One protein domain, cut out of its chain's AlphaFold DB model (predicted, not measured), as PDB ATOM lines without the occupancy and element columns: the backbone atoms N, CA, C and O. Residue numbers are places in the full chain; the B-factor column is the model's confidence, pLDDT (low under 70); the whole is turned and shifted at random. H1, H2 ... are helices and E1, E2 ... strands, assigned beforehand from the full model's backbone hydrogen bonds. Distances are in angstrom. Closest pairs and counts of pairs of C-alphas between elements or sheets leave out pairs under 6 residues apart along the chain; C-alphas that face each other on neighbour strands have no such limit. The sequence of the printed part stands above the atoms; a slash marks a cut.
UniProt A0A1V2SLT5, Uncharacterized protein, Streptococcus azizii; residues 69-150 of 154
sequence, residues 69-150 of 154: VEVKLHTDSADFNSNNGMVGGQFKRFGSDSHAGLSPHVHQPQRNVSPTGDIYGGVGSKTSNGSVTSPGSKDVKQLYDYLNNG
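AT A GLANCE: This is residues 69 to 150 of the 154 residues of an uncharacterized protein of Streptococcus azizii (UniProt A0A1V2SLT5). What does this model look like? It is a small sheet of three strands, E1, E2 and E3, with one helix, H1, crossing over one of its faces; a hairpin, E4 and E5, carries on from E3, and E5 passes close to E2. What is it made of? The 82 printed residues hold, in chain order, the named strands E1 to E5 and then the named helix H1, with 38 residues, under half, in named elements; the class is mixed, and both sheets, E1 - E2 - E3 and E4 - E5, are antiparallel. How large is it? It is compact, with a radius of gyration of the C-alphas of 13.4 A and spans of 38 by 33 by 21 A.

HOW THE PARTS SIT: How is the first sheet paired? E1, residues 71 to 75, E2, residues 89 to 95, and E3, residues 105 to 107, form a meander, each strand the antiparallel neighbour of the one before, and both successive pairs are hairpins. N 73 and O 92 are 2.9 A apart across E1 and E2, and N 107 and O 93 are 2.8 A apart across E2 and E3, both within hydrogen-bond range. Where does the second sheet lie? E3 runs on into E4, residues 109 to 113, at 21 degrees, and E4 forms a hairpin with E5, residues 119 to 123, where N 110 and O 122 are within hydrogen-bond range at 2.8 A. The closest C-alphas of E2 and E5 are those of Phe 91 and Gly 122, 5.4 A apart. How does the helix stand? H1, residues 137 to 149, is on the first sheet at a height over the sheet of 10.3 A, making two layers, a helix on one face of a sheet. It runs across the strands, at 84 degrees to E1 on the local plane, and its closest C-alphas to E1 are those of Tyr 146 and Leu 73, 7.2 A apart. Every O i to N i+4 pair in H1 is within hydrogen-bond range.

IN THESE COORDINATES: Where does the first strand begin? C-alpha 71 of E1 is at (-42.251, -31.395, -36.605). How long are the strands? From first to last C-alpha E1 is 13.8 A, E2 18.1 A, E3 6.8 A, and E4 and E5 13.5 A each. Where does the helix end? H1 is 16.8 A long, ending with C-alpha 149 at (-27.580, -28.221, -34.608).

THE WHOLE: How far does it reach? The two C-alphas farthest apart, those of Pro 115 and Asn 148, are 38.9 A apart. Which links are long? Those from E1 to E2 and from E5 to H1 are long, with 13 residues each. Is the printed part continuous and confident? It has no cut, its mean pLDDT is 90.0, and no printed residue is under 70.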
ATOM      1  N   VAL A  69     -47.217 -31.167 -42.235       83.31
ATOM      2  CA  VAL A  69     -46.419 -32.056 -41.378       83.31
ATOM      3  C   VAL A  69     -46.038 -31.370 -40.078       83.31
ATOM      4  O   VAL A  69     -45.344 -30.357 -40.055       83.31
ATOM      5  N   GLU A  70     -46.402 -31.999 -38.964       88.31
ATOM      6  CA  GLU A  70     -45.951 -31.552 -37.654       88.31
ATOM      7  C   GLU A  70     -44.522 -32.030 -37.345       88.31
ATOM      8  O   GLU A  70     -44.223 -33.230 -37.351       88.31
ATOM      9  N   VAL A  71     -43.636 -31.096 -36.992       92.62
ATOM     10  CA  VAL A  71     -42.251 -31.395 -36.605       92.62
ATOM     11  C   VAL A  71     -42.195 -31.804 -35.136       92.62
ATOM     12  O   VAL A  71     -42.604 -31.057 -34.245       92.62
ATOM     13  N   LYS A  72     -41.665 -33.002 -34.874       95.38
ATOM     14  CA  LYS A  72     -41.587 -33.615 -33.540       95.38
ATOM     15  C   LYS A  72     -40.165 -33.547 -32.993       95.38
ATOM     16  O   LYS A  72     -39.227 -34.023 -33.635       95.38
ATOM     17  N   LEU A  73     -40.022 -33.010 -31.787       96.00
ATOM     18  CA  LEU A  73     -38.761 -32.972 -31.049       96.00
ATOM     19  C   LEU A  73     -38.783 -34.030 -29.943       96.00
ATOM     20  O   LEU A  73     -39.786 -34.183 -29.236       96.00
ATOM     21  N   HIS A  74     -37.661 -34.728 -29.797       96.81
ATOM     22  CA  HIS A  74     -37.471 -35.835 -28.864       96.81
ATOM     23  C   HIS A  74     -36.366 -35.531 -27.849       96.81
ATOM     24  O   HIS A  74     -35.556 -34.625 -28.050       96.81
ATOM     25  N   THR A  75     -36.379 -36.241 -26.733       95.25
ATOM     26  CA  THR A  75     -35.330 -36.216 -25.713       95.25
ATOM     27  C   THR A  75     -35.125 -37.625 -25.189       95.25
ATOM     28  O   THR A  75     -36.084 -38.374 -25.076       95.25
ATOM     29  N   ASP A  76     -33.908 -37.936 -24.774       95.12
ATOM     30  CA  ASP A  76     -33.491 -39.160 -24.089       95.12
ATOM     31  C   ASP A  76     -33.471 -39.015 -22.553       95.12
ATOM     32  O   ASP A  76     -32.919 -39.850 -21.840       95.12
ATOM     33  N   SER A  77     -34.057 -37.942 -22.013       94.44
ATOM     34  CA  SER A  77     -34.009 -37.652 -20.581       94.44
ATOM     35  C   SER A  77     -34.963 -38.543 -19.779       94.44
ATOM     36  O   SER A  77     -36.186 -38.469 -19.937       94.44
ATOM     37  N   ALA A  78     -34.407 -39.309 -18.837       93.81
ATOM     38  CA  ALA A  78     -35.179 -40.036 -17.826       93.81
ATOM     39  C   ALA A  78     -35.970 -39.096 -16.900       93.81
ATOM     40  O   ALA A  78     -37.034 -39.462 -16.409       93.81
ATOM     41  N   ASP A  79     -35.510 -37.852 -16.729       94.12
ATOM     42  CA  ASP A  79     -36.222 -36.838 -15.945       94.12
ATOM     43  C   ASP A  79     -37.504 -36.354 -16.638       94.12
ATOM     44  O   ASP A  79     -38.368 -35.744 -15.998       94.12
ATOM     45  N   PHE A  80     -37.641 -36.616 -17.943       95.31
ATOM     46  CA  PHE A  80     -38.846 -36.323 -18.710       95.31
ATOM     47  C   PHE A  80     -39.822 -37.501 -18.745       95.31
ATOM     48  O   PHE A  80     -41.023 -37.287 -18.591       95.31
ATOM     49  N   ASN A  81     -39.325 -38.721 -18.944       95.62
ATOM     50  CA  ASN A  81     -40.121 -39.944 -18.961       95.62
ATOM     51  C   ASN A  81     -39.235 -41.125 -18.554       95.62
ATOM     52  O   ASN A  81     -38.171 -41.310 -19.146       95.62
ATOM     53  N   SER A  82     -39.680 -41.901 -17.572       94.75
ATOM     54  CA  SER A  82     -38.971 -43.073 -17.038       94.75
ATOM     55  C   SER A  82     -39.897 -44.270 -16.792       94.75
ATOM     56  O   SER A  82     -39.499 -45.256 -16.172       94.75
ATOM     57  N   ASN A  83     -41.143 -44.200 -17.256       91.81
ATOM     58  CA  ASN A  83     -42.160 -45.200 -16.964       91.81
ATOM     59  C   ASN A  83     -42.069 -46.438 -17.881       91.81
ATOM     60  O   ASN A  83     -41.827 -46.324 -19.082       91.81
ATOM     61  N   ASN A  84     -42.382 -47.623 -17.339       84.75
ATOM     62  CA  ASN A  84     -42.497 -48.893 -18.079       84.75
ATOM     63  C   ASN A  84     -41.266 -49.239 -18.944       84.75
ATOM     64  O   ASN A  84     -41.403 -49.780 -20.040       84.75
ATOM     65  N   GLY A  85     -40.062 -48.895 -18.480       84.00
ATOM     66  CA  GLY A  85     -38.821 -49.126 -19.228       84.00
ATOM     67  C   GLY A  85     -38.630 -48.207 -20.442       84.00
ATOM     68  O   GLY A  85     -37.667 -48.383 -21.187       84.00
ATOM     69  N   MET A  86     -39.510 -47.221 -20.646       87.44
ATOM     70  CA  MET A  86     -39.324 -46.163 -21.635       87.44
ATOM     71  C   MET A  86     -38.561 -45.002 -21.005       87.44
ATOM     72  O   MET A  86     -38.947 -44.493 -19.956       87.44
ATOM     73  N   VAL A  87     -37.499 -44.565 -21.678       93.81
ATOM     74  CA  VAL A  87     -36.721 -43.388 -21.290       93.81
ATOM     75  C   VAL A  87     -36.882 -42.319 -22.360       93.81
ATOM     76  O   VAL A  87     -36.653 -42.579 -23.542       93.81
ATOM     77  N   GLY A  88     -37.292 -41.121 -21.946       94.88
ATOM     78  CA  GLY A  88     -37.465 -39.991 -22.849       94.88
ATOM     79  C   GLY A  88     -38.691 -40.094 -23.771       94.88
ATOM     80  O   GLY A  88     -39.759 -40.576 -23.389       94.88
ATOM     81  N   GLY A  89     -38.567 -39.588 -24.994       95.12
ATOM     82  CA  GLY A  89     -39.622 -39.574 -26.004       95.12
ATOM     83  C   GLY A  89     -39.952 -38.178 -26.522       95.12
ATOM     84  O   GLY A  89     -39.186 -37.222 -26.381       95.12
ATOM     85  N   GLN A  90     -41.107 -38.065 -27.177       96.06
ATOM     86  CA  GLN A  90     -41.546 -36.809 -27.769       96.06
ATOM     87  C   GLN A  90     -41.946 -35.810 -26.675       96.06
ATOM     88  O   GLN A  90     -42.937 -36.014 -25.974       96.06
ATOM     89  N   PHE A  91     -41.225 -34.693 -26.588       95.75
ATOM     90  CA  PHE A  91     -41.507 -33.641 -25.605       95.75
ATOM     91  C   PHE A  91     -42.088 -32.373 -26.227       95.75
ATOM     92  O   PHE A  91     -42.624 -31.529 -25.514       95.75
ATOM     93  N   LYS A  92     -41.994 -32.202 -27.550       95.56
ATOM     94  CA  LYS A  92     -42.539 -31.020 -28.226       95.56
ATOM     95  C   LYS A  92     -42.975 -31.323 -29.655       95.56
ATOM     96  O   LYS A  92     -42.449 -32.234 -30.305       95.56
ATOM     97  N   ARG A  93     -43.964 -30.573 -30.141       95.31
ATOM     98  CA  ARG A  93     -44.468 -30.655 -31.517       95.31
ATOM     99  C   ARG A  93     -44.779 -29.272 -32.066       95.31
ATOM    100  O   ARG A  93     -45.393 -28.485 -31.356       95.31
ATOM    101  N   PHE A  94     -44.388 -29.005 -33.304       92.75
ATOM    102  CA  PHE A  94     -44.673 -27.762 -34.019       92.75
ATOM    103  C   PHE A  94     -45.572 -28.049 -35.212       92.75
ATOM    104  O   PHE A  94     -45.303 -29.007 -35.935       92.75
ATOM    105  N   GLY A  95     -46.570 -27.206 -35.446       89.38
ATOM    106  CA  GLY A  95     -47.368 -27.226 -36.666       89.38
ATOM    107  C   GLY A  95     -47.508 -25.827 -37.251       89.38
ATOM    108  O   GLY A  95     -47.570 -24.836 -36.520       89.38
ATOM    109  N   SER A  96     -47.503 -25.758 -38.581       85.50
ATOM    110  CA  SER A  96     -47.691 -24.511 -39.325       85.50
ATOM    111  C   SER A  96     -49.159 -24.253 -39.664       85.50
ATOM    112  O   SER A  96     -49.570 -23.095 -39.720       85.50
ATOM    113  N   ASP A  97     -49.952 -25.308 -39.862       82.06
ATOM    114  CA  ASP A  97     -51.394 -25.202 -40.090       82.06
ATOM    115  C   ASP A  97     -52.174 -24.925 -38.790       82.06
ATOM    116  O   ASP A  97     -51.616 -24.930 -37.694       82.06
ATOM    117  N   SER A  98     -53.465 -24.634 -38.914       79.19
ATOM    118  CA  SER A  98     -54.359 -24.375 -37.792       79.19
ATOM    119  C   SER A  98     -54.676 -25.639 -36.999       79.19
ATOM    120  O   SER A  98     -55.262 -26.591 -37.510       79.19
ATOM    121  N   HIS A  99     -54.384 -25.616 -35.700       72.00
ATOM    122  CA  HIS A  99     -54.839 -26.632 -34.756       72.00
ATOM    123  C   HIS A  99     -55.543 -25.977 -33.573       72.00
ATOM    124  O   HIS A  99     -54.980 -25.140 -32.865       72.00
ATOM    125  N   ALA A 100     -56.803 -26.364 -33.350       70.12
ATOM    126  CA  ALA A 100     -57.652 -25.813 -32.292       70.12
ATOM    127  C   ALA A 100     -57.728 -24.266 -32.295       70.12
ATOM    128  O   ALA A 100     -57.773 -23.638 -31.236       70.12
ATOM    129  N   GLY A 101     -57.748 -23.662 -33.492       75.12
ATOM    130  CA  GLY A 101     -57.875 -22.214 -33.693       75.12
ATOM    131  C   GLY A 101     -56.569 -21.421 -33.583       75.12
ATOM    132  O   GLY A 101     -56.616 -20.193 -33.620       75.12
ATOM    133  N   LEU A 102     -55.419 -22.090 -33.455       80.38
ATOM    134  CA  LEU A 102     -54.096 -21.465 -33.461       80.38
ATOM    135  C   LEU A 102     -53.308 -21.898 -34.693       80.38
ATOM    136  O   LEU A 102     -53.173 -23.091 -34.943       80.38
ATOM    137  N   SER A 103     -52.751 -20.929 -35.417       81.69
ATOM    138  CA  SER A 103     -51.795 -21.160 -36.499       81.69
ATOM    139  C   SER A 103     -50.715 -20.075 -36.476       81.69
ATOM    140  O   SER A 103     -51.042 -18.883 -36.452       81.69
ATOM    141  N   PRO A 104     -49.434 -20.462 -36.528       85.69
ATOM    142  CA  PRO A 104     -48.914 -21.776 -36.150       85.69
ATOM    143  C   PRO A 104     -49.147 -22.117 -34.668       85.69
ATOM    144  O   PRO A 104     -49.399 -21.237 -33.838       85.69
ATOM    145  N   HIS A 105     -48.979 -23.391 -34.313       90.75
ATOM    146  CA  HIS A 105     -49.127 -23.889 -32.943       90.75
ATOM    147  C   HIS A 105     -47.931 -24.724 -32.473       90.75
ATOM    148  O   HIS A 105     -47.175 -25.311 -33.250       90.75
ATOM    149  N   VAL A 106     -47.774 -24.790 -31.152       92.44
ATOM    150  CA  VAL A 106     -46.799 -25.642 -30.466       92.44
ATOM    151  C   VAL A 106     -47.496 -26.454 -29.393       92.44
ATOM    152  O   VAL A 106     -48.117 -25.890 -28.496       92.44
ATOM    153  N   HIS A 107     -47.326 -27.772 -29.437       94.94
ATOM    154  CA  HIS A 107     -47.655 -28.645 -28.319       94.94
ATOM    155  C   HIS A 107     -46.511 -28.611 -27.299       94.94
ATOM    156  O   HIS A 107     -45.375 -28.994 -27.601       94.94
ATOM    157  N   GLN A 108     -46.814 -28.124 -26.100       95.38
ATOM    158  CA  GLN A 108     -45.861 -27.954 -25.007       95.38
ATOM    159  C   GLN A 108     -45.577 -29.289 -24.296       95.38
ATOM    160  O   GLN A 108     -46.423 -30.189 -24.329       95.38
ATOM    161  N   PRO A 109     -44.411 -29.433 -23.638       95.00
ATOM    162  CA  PRO A 109     -44.069 -30.640 -22.901       95.00
ATOM    163  C   PRO A 109     -44.988 -30.786 -21.692       95.00
ATOM    164  O   PRO A 109     -45.211 -29.827 -20.952       95.00
ATOM    165  N   GLN A 110     -45.490 -31.993 -21.474       94.69
ATOM    166  CA  GLN A 110     -46.240 -32.369 -20.285       94.69
ATOM    167  C   GLN A 110     -45.474 -33.441 -19.526       94.69
ATOM    168  O   GLN A 110     -44.890 -34.340 -20.128       94.69
ATOM    169  N   ARG A 111     -45.476 -33.323 -18.199       93.75
ATOM    170  CA  ARG A 111     -44.786 -34.239 -17.298       93.75
ATOM    171  C   ARG A 111     -45.640 -34.466 -16.063       93.75
ATOM    172  O   ARG A 111     -45.953 -33.508 -15.362       93.75
ATOM    173  N   ASN A 112     -45.952 -35.725 -15.782       94.38
ATOM    174  CA  ASN A 112     -46.641 -36.144 -14.563       94.38
ATOM    175  C   ASN A 112     -45.767 -37.134 -13.796       94.38
ATOM    176  O   ASN A 112     -45.076 -37.940 -14.411       94.38
ATOM    177  N   VAL A 113     -45.799 -37.077 -12.466       95.38
ATOM    178  CA  VAL A 113     -45.072 -38.011 -11.595       95.38
ATOM    179  C   VAL A 113     -46.099 -38.817 -10.812       95.38
ATOM    180  O   VAL A 113     -46.984 -38.225 -10.190       95.38
ATOM    181  N   SER A 114     -46.028 -40.145 -10.875       94.25
ATOM    182  CA  SER A 114     -46.908 -41.013 -10.089       94.25
ATOM    183  C   SER A 114     -46.501 -41.028  -8.611       94.25
ATOM    184  O   SER A 114     -45.366 -40.686  -8.268       94.25
ATOM    185  N   PRO A 115     -47.379 -41.502  -7.708       95.81
ATOM    186  CA  PRO A 115     -47.012 -41.733  -6.310       95.81
ATOM    187  C   PRO A 115     -45.846 -42.719  -6.121       95.81
ATOM    188  O   PRO A 115     -45.159 -42.656  -5.108       95.81
ATOM    189  N   THR A 116     -45.616 -43.615  -7.087       92.56
ATOM    190  CA  THR A 116     -44.493 -44.570  -7.098       92.56
ATOM    191  C   THR A 116     -43.179 -43.949  -7.576       92.56
ATOM    192  O   THR A 116     -42.136 -44.582  -7.454       92.56
ATOM    193  N   GLY A 117     -43.209 -42.705  -8.072       92.75
ATOM    194  CA  GLY A 117     -42.039 -41.974  -8.564       92.75
ATOM    195  C   GLY A 117     -41.795 -42.097 -10.071       92.75
ATOM    196  O   GLY A 117     -40.863 -41.474 -10.577       92.75
ATOM    197  N   ASP A 118     -42.633 -42.840 -10.798       95.19
ATOM    198  CA  ASP A 118     -42.529 -42.972 -12.251       95.19
ATOM    199  C   ASP A 118     -42.878 -41.649 -12.935       95.19
ATOM    200  O   ASP A 118     -43.862 -40.982 -12.591       95.19
ATOM    201  N   ILE A 119     -42.076 -41.266 -13.929       96.25
ATOM    202  CA  ILE A 119     -42.267 -40.026 -14.676       96.25
ATOM    203  C   ILE A 119     -42.906 -40.357 -16.022       96.25
ATOM    204  O   ILE A 119     -42.377 -41.159 -16.787       96.25
ATOM    205  N   TYR A 120     -44.020 -39.696 -16.327       95.75
ATOM    206  CA  TYR A 120     -44.766 -39.818 -17.575       95.75
ATOM    207  C   TYR A 120     -44.622 -38.528 -18.374       95.75
ATOM    208  O   TYR A 120     -45.241 -37.509 -18.046       95.75
ATOM    209  N   GLY A 121     -43.802 -38.586 -19.418       94.75
ATOM    210  CA  GLY A 121     -43.588 -37.484 -20.351       94.75
ATOM    211  C   GLY A 121     -44.472 -37.594 -21.590       94.75
ATOM    212  O   GLY A 121     -44.742 -38.686 -22.088       94.75
ATOM    213  N   GLY A 122     -44.902 -36.452 -22.119       94.50
ATOM    214  CA  GLY A 122     -45.598 -36.373 -23.397       94.50
ATOM    215  C   GLY A 122     -45.747 -34.944 -23.907       94.50
ATOM    216  O   GLY A 122     -45.116 -34.009 -23.413       94.50
ATOM    217  N   VAL A 123     -46.616 -34.769 -24.899       94.62
ATOM    218  CA  VAL A 123     -46.982 -33.453 -25.432       94.62
ATOM    219  C   VAL A 123     -48.433 -33.128 -25.116       94.62
ATOM    220  O   VAL A 123     -49.299 -34.004 -25.134       94.62
ATOM    221  N   GLY A 124     -48.698 -31.848 -24.880       91.38
ATOM    222  CA  GLY A 124     -50.048 -31.313 -24.768       91.38
ATOM    223  C   GLY A 124     -50.919 -31.608 -25.983       91.38
ATOM    224  O   GLY A 124     -50.416 -31.887 -27.065       91.38
ATOM    225  N   SER A 125     -52.237 -31.500 -25.834       88.31
ATOM    226  CA  SER A 125     -53.190 -31.745 -26.931       88.31
ATOM    227  C   SER A 125     -54.299 -30.704 -27.056       88.31
ATOM    228  O   SER A 125     -55.087 -30.774 -27.992       88.31
ATOM    229  N   LYS A 126     -54.390 -29.745 -26.128       85.19
ATOM    230  CA  LYS A 126     -55.487 -28.775 -26.075       85.19
ATOM    231  C   LYS A 126     -54.970 -27.359 -25.865       85.19
ATOM    232  O   LYS A 126     -54.011 -27.135 -25.134       85.19
ATOM    233  N   THR A 127     -55.653 -26.397 -26.472       83.38
ATOM    234  CA  THR A 127     -55.428 -24.965 -26.237       83.38
ATOM    235  C   THR A 127     -56.063 -24.507 -24.927       83.38
ATOM    236  O   THR A 127     -55.479 -23.706 -24.203       83.38
ATOM    237  N   SER A 128     -57.209 -25.086 -24.553       83.81
ATOM    238  CA  SER A 128     -57.975 -24.711 -23.354       83.81
ATOM    239  C   SER A 128     -57.236 -24.902 -22.025       83.81
ATOM    240  O   SER A 128     -57.592 -24.264 -21.042       83.81
ATOM    241  N   ASN A 129     -56.207 -25.753 -21.982       84.69
ATOM    242  CA  ASN A 129     -55.361 -25.965 -20.804       84.69
ATOM    243  C   ASN A 129     -53.936 -25.409 -20.987       84.69
ATOM    244  O   ASN A 129     -53.016 -25.844 -20.295       84.69
ATOM    245  N   GLY A 130     -53.727 -24.521 -21.965       84.88
ATOM    246  CA  GLY A 130     -52.428 -23.904 -22.250       84.88
ATOM    247  C   GLY A 130     -51.342 -24.879 -22.714       84.88
ATOM    248  O   GLY A 130     -50.171 -24.515 -22.740       84.88
ATOM    249  N   SER A 131     -51.696 -26.121 -23.063       89.44
ATOM    250  CA  SER A 131     -50.717 -27.132 -23.484       89.44
ATOM    251  C   SER A 131     -50.489 -27.142 -25.001       89.44
ATOM    252  O   SER A 131     -49.559 -27.788 -25.478       89.44
ATOM    253  N   VAL A 132     -51.311 -26.406 -25.749       92.12
ATOM    254  CA  VAL A 132     -51.082 -25.988 -27.134       92.12
ATOM    255  C   VAL A 132     -51.113 -24.467 -27.162       92.12
ATOM    256  O   VAL A 132     -52.100 -23.864 -26.746       92.12
ATOM    257  N   THR A 133     -50.026 -23.847 -27.607       90.69
ATOM    258  CA  THR A 133     -49.854 -22.390 -27.564       90.69
ATOM    259  C   THR A 133     -49.361 -21.856 -28.898       90.69
ATOM    260  O   THR A 133     -48.809 -22.597 -29.712       90.69
ATOM    261  N   SER A 134     -49.467 -20.544 -29.087       88.00
ATOM    262  CA  SER A 134     -48.639 -19.856 -30.072       88.00
ATOM    263  C   SER A 134     -47.154 -20.053 -29.702       88.00
ATOM    264  O   SER A 134     -46.813 -19.915 -28.521       88.00
ATOM    265  N   PRO A 135     -46.265 -20.405 -30.652       85.94
ATOM    266  CA  PRO A 135     -44.821 -20.479 -30.414       85.94
ATOM    267  C   PRO A 135     -44.198 -19.249 -29.704       85.94
ATOM    268  O   PRO A 135     -44.404 -18.095 -30.056       85.94
ATOM    269  N   GLY A 136     -43.349 -19.466 -28.708       85.00
ATOM    270  CA  GLY A 136     -42.513 -18.420 -28.113       85.00
ATOM    271  C   GLY A 136     -41.111 -18.361 -28.724       85.00
ATOM    272  O   GLY A 136     -40.675 -19.254 -29.450       85.00
ATOM    273  N   SER A 137     -40.323 -17.355 -28.335       82.88
ATOM    274  CA  SER A 137     -38.902 -17.250 -28.719       82.88
ATOM    275  C   SER A 137     -38.071 -18.473 -28.292       82.88
ATOM    276  O   SER A 137     -37.174 -18.907 -29.018       82.88
ATOM    277  N   LYS A 138     -38.392 -19.070 -27.135       87.12
ATOM    278  CA  LYS A 138     -37.776 -20.321 -26.659       87.12
ATOM    279  C   LYS A 138     -38.115 -21.508 -27.559       87.12
ATOM    280  O   LYS A 138     -37.231 -22.311 -27.843       87.12
ATOM    281  N   ASP A 139     -39.355 -21.590 -28.034       89.94
ATOM    282  CA  ASP A 139     -39.801 -22.661 -28.926       89.94
ATOM    283  C   ASP A 139     -39.093 -22.559 -30.280       89.94
ATOM    284  O   ASP A 139     -38.513 -23.532 -30.756       89.94
ATOM    285  N   VAL A 140     -39.023 -21.349 -30.844       86.31
ATOM    286  CA  VAL A 140     -38.281 -21.083 -32.087       86.31
ATOM    287  C   VAL A 140     -36.805 -21.455 -31.939       86.31
ATOM    288  O   VAL A 140     -36.233 -22.076 -32.833       86.31
ATOM    289  N   LYS A 141     -36.179 -21.151 -30.795       87.25
ATOM    290  CA  LYS A 141     -34.798 -21.576 -30.524       87.25
ATOM    291  C   LYS A 141     -34.657 -23.105 -30.506       87.25
ATOM    292  O   LYS A 141     -33.674 -23.620 -31.031       87.25
ATOM    293  N   GLN A 142     -35.601 -23.828 -29.908       91.62
ATOM    294  CA  GLN A 142     -35.566 -25.294 -29.871       91.62
ATOM    295  C   GLN A 142     -35.727 -25.900 -31.269       91.62
ATOM    296  O   GLN A 142     -34.979 -26.811 -31.622       91.62
ATOM    297  N   LEU A 143     -36.640 -25.361 -32.085       90.44
ATOM    298  CA  LEU A 143     -36.780 -25.762 -33.485       90.44
ATOM    299  C   LEU A 143     -35.498 -25.479 -34.276       90.44
ATOM    300  O   LEU A 143     -35.024 -26.331 -35.021       90.44
ATOM    301  N   TYR A 144     -34.904 -24.306 -34.071       87.62
ATOM    302  CA  TYR A 144     -33.634 -23.936 -34.682       87.62
ATOM    303  C   TYR A 144     -32.524 -24.946 -34.337       87.62
ATOM    304  O   TYR A 144     -31.825 -25.446 -35.219       87.62
ATOM    305  N   ASP A 145     -32.381 -25.288 -33.054       89.06
ATOM    306  CA  ASP A 145     -31.395 -26.265 -32.589       89.06
ATOM    307  C   ASP A 145     -31.659 -27.670 -33.163       89.06
ATOM    308  O   ASP A 145     -30.715 -28.410 -33.451       89.06
ATOM    309  N   TYR A 146     -32.927 -28.030 -33.375       92.00
ATOM    310  CA  TYR A 146     -33.304 -29.279 -34.033       92.00
ATOM    311  C   TYR A 146     -32.878 -29.313 -35.500       92.00
ATOM    312  O   TYR A 146     -32.213 -30.260 -35.934       92.00
ATOM    313  N   LEU A 147     -33.236 -28.278 -36.260       88.50
ATOM    314  CA  LEU A 147     -33.010 -28.219 -37.702       88.50
ATOM    315  C   LEU A 147     -31.526 -28.100 -38.055       88.50
ATOM    316  O   LEU A 147     -31.075 -28.790 -38.962       88.50
ATOM    317  N   ASN A 148     -30.767 -27.293 -37.309       85.00
ATOM    318  CA  ASN A 148     -29.413 -26.896 -37.714       85.00
ATOM    319  C   ASN A 148     -28.306 -27.486 -36.841       85.00
ATOM    320  O   ASN A 148     -27.188 -27.662 -37.312       85.00
ATOM    321  N   ASN A 149     -28.598 -27.792 -35.574       86.81
ATOM    322  CA  ASN A 149     -27.580 -28.221 -34.608       86.81
ATOM    323  C   ASN A 149     -27.712 -29.706 -34.224       86.81
ATOM    324  O   ASN A 149     -27.014 -30.172 -33.326       86.81
ATOM    325  N   GLY A 150     -28.625 -30.446 -34.866       87.44
ATOM    326  CA  GLY A 150     -28.829 -31.880 -34.635       87.44
ATOM    327  C   GLY A 150     -29.404 -32.239 -33.260       87.44
ATOM    328  O   GLY A 150     -29.433 -33.416 -32.906       87.44
TER     329      GLY A 150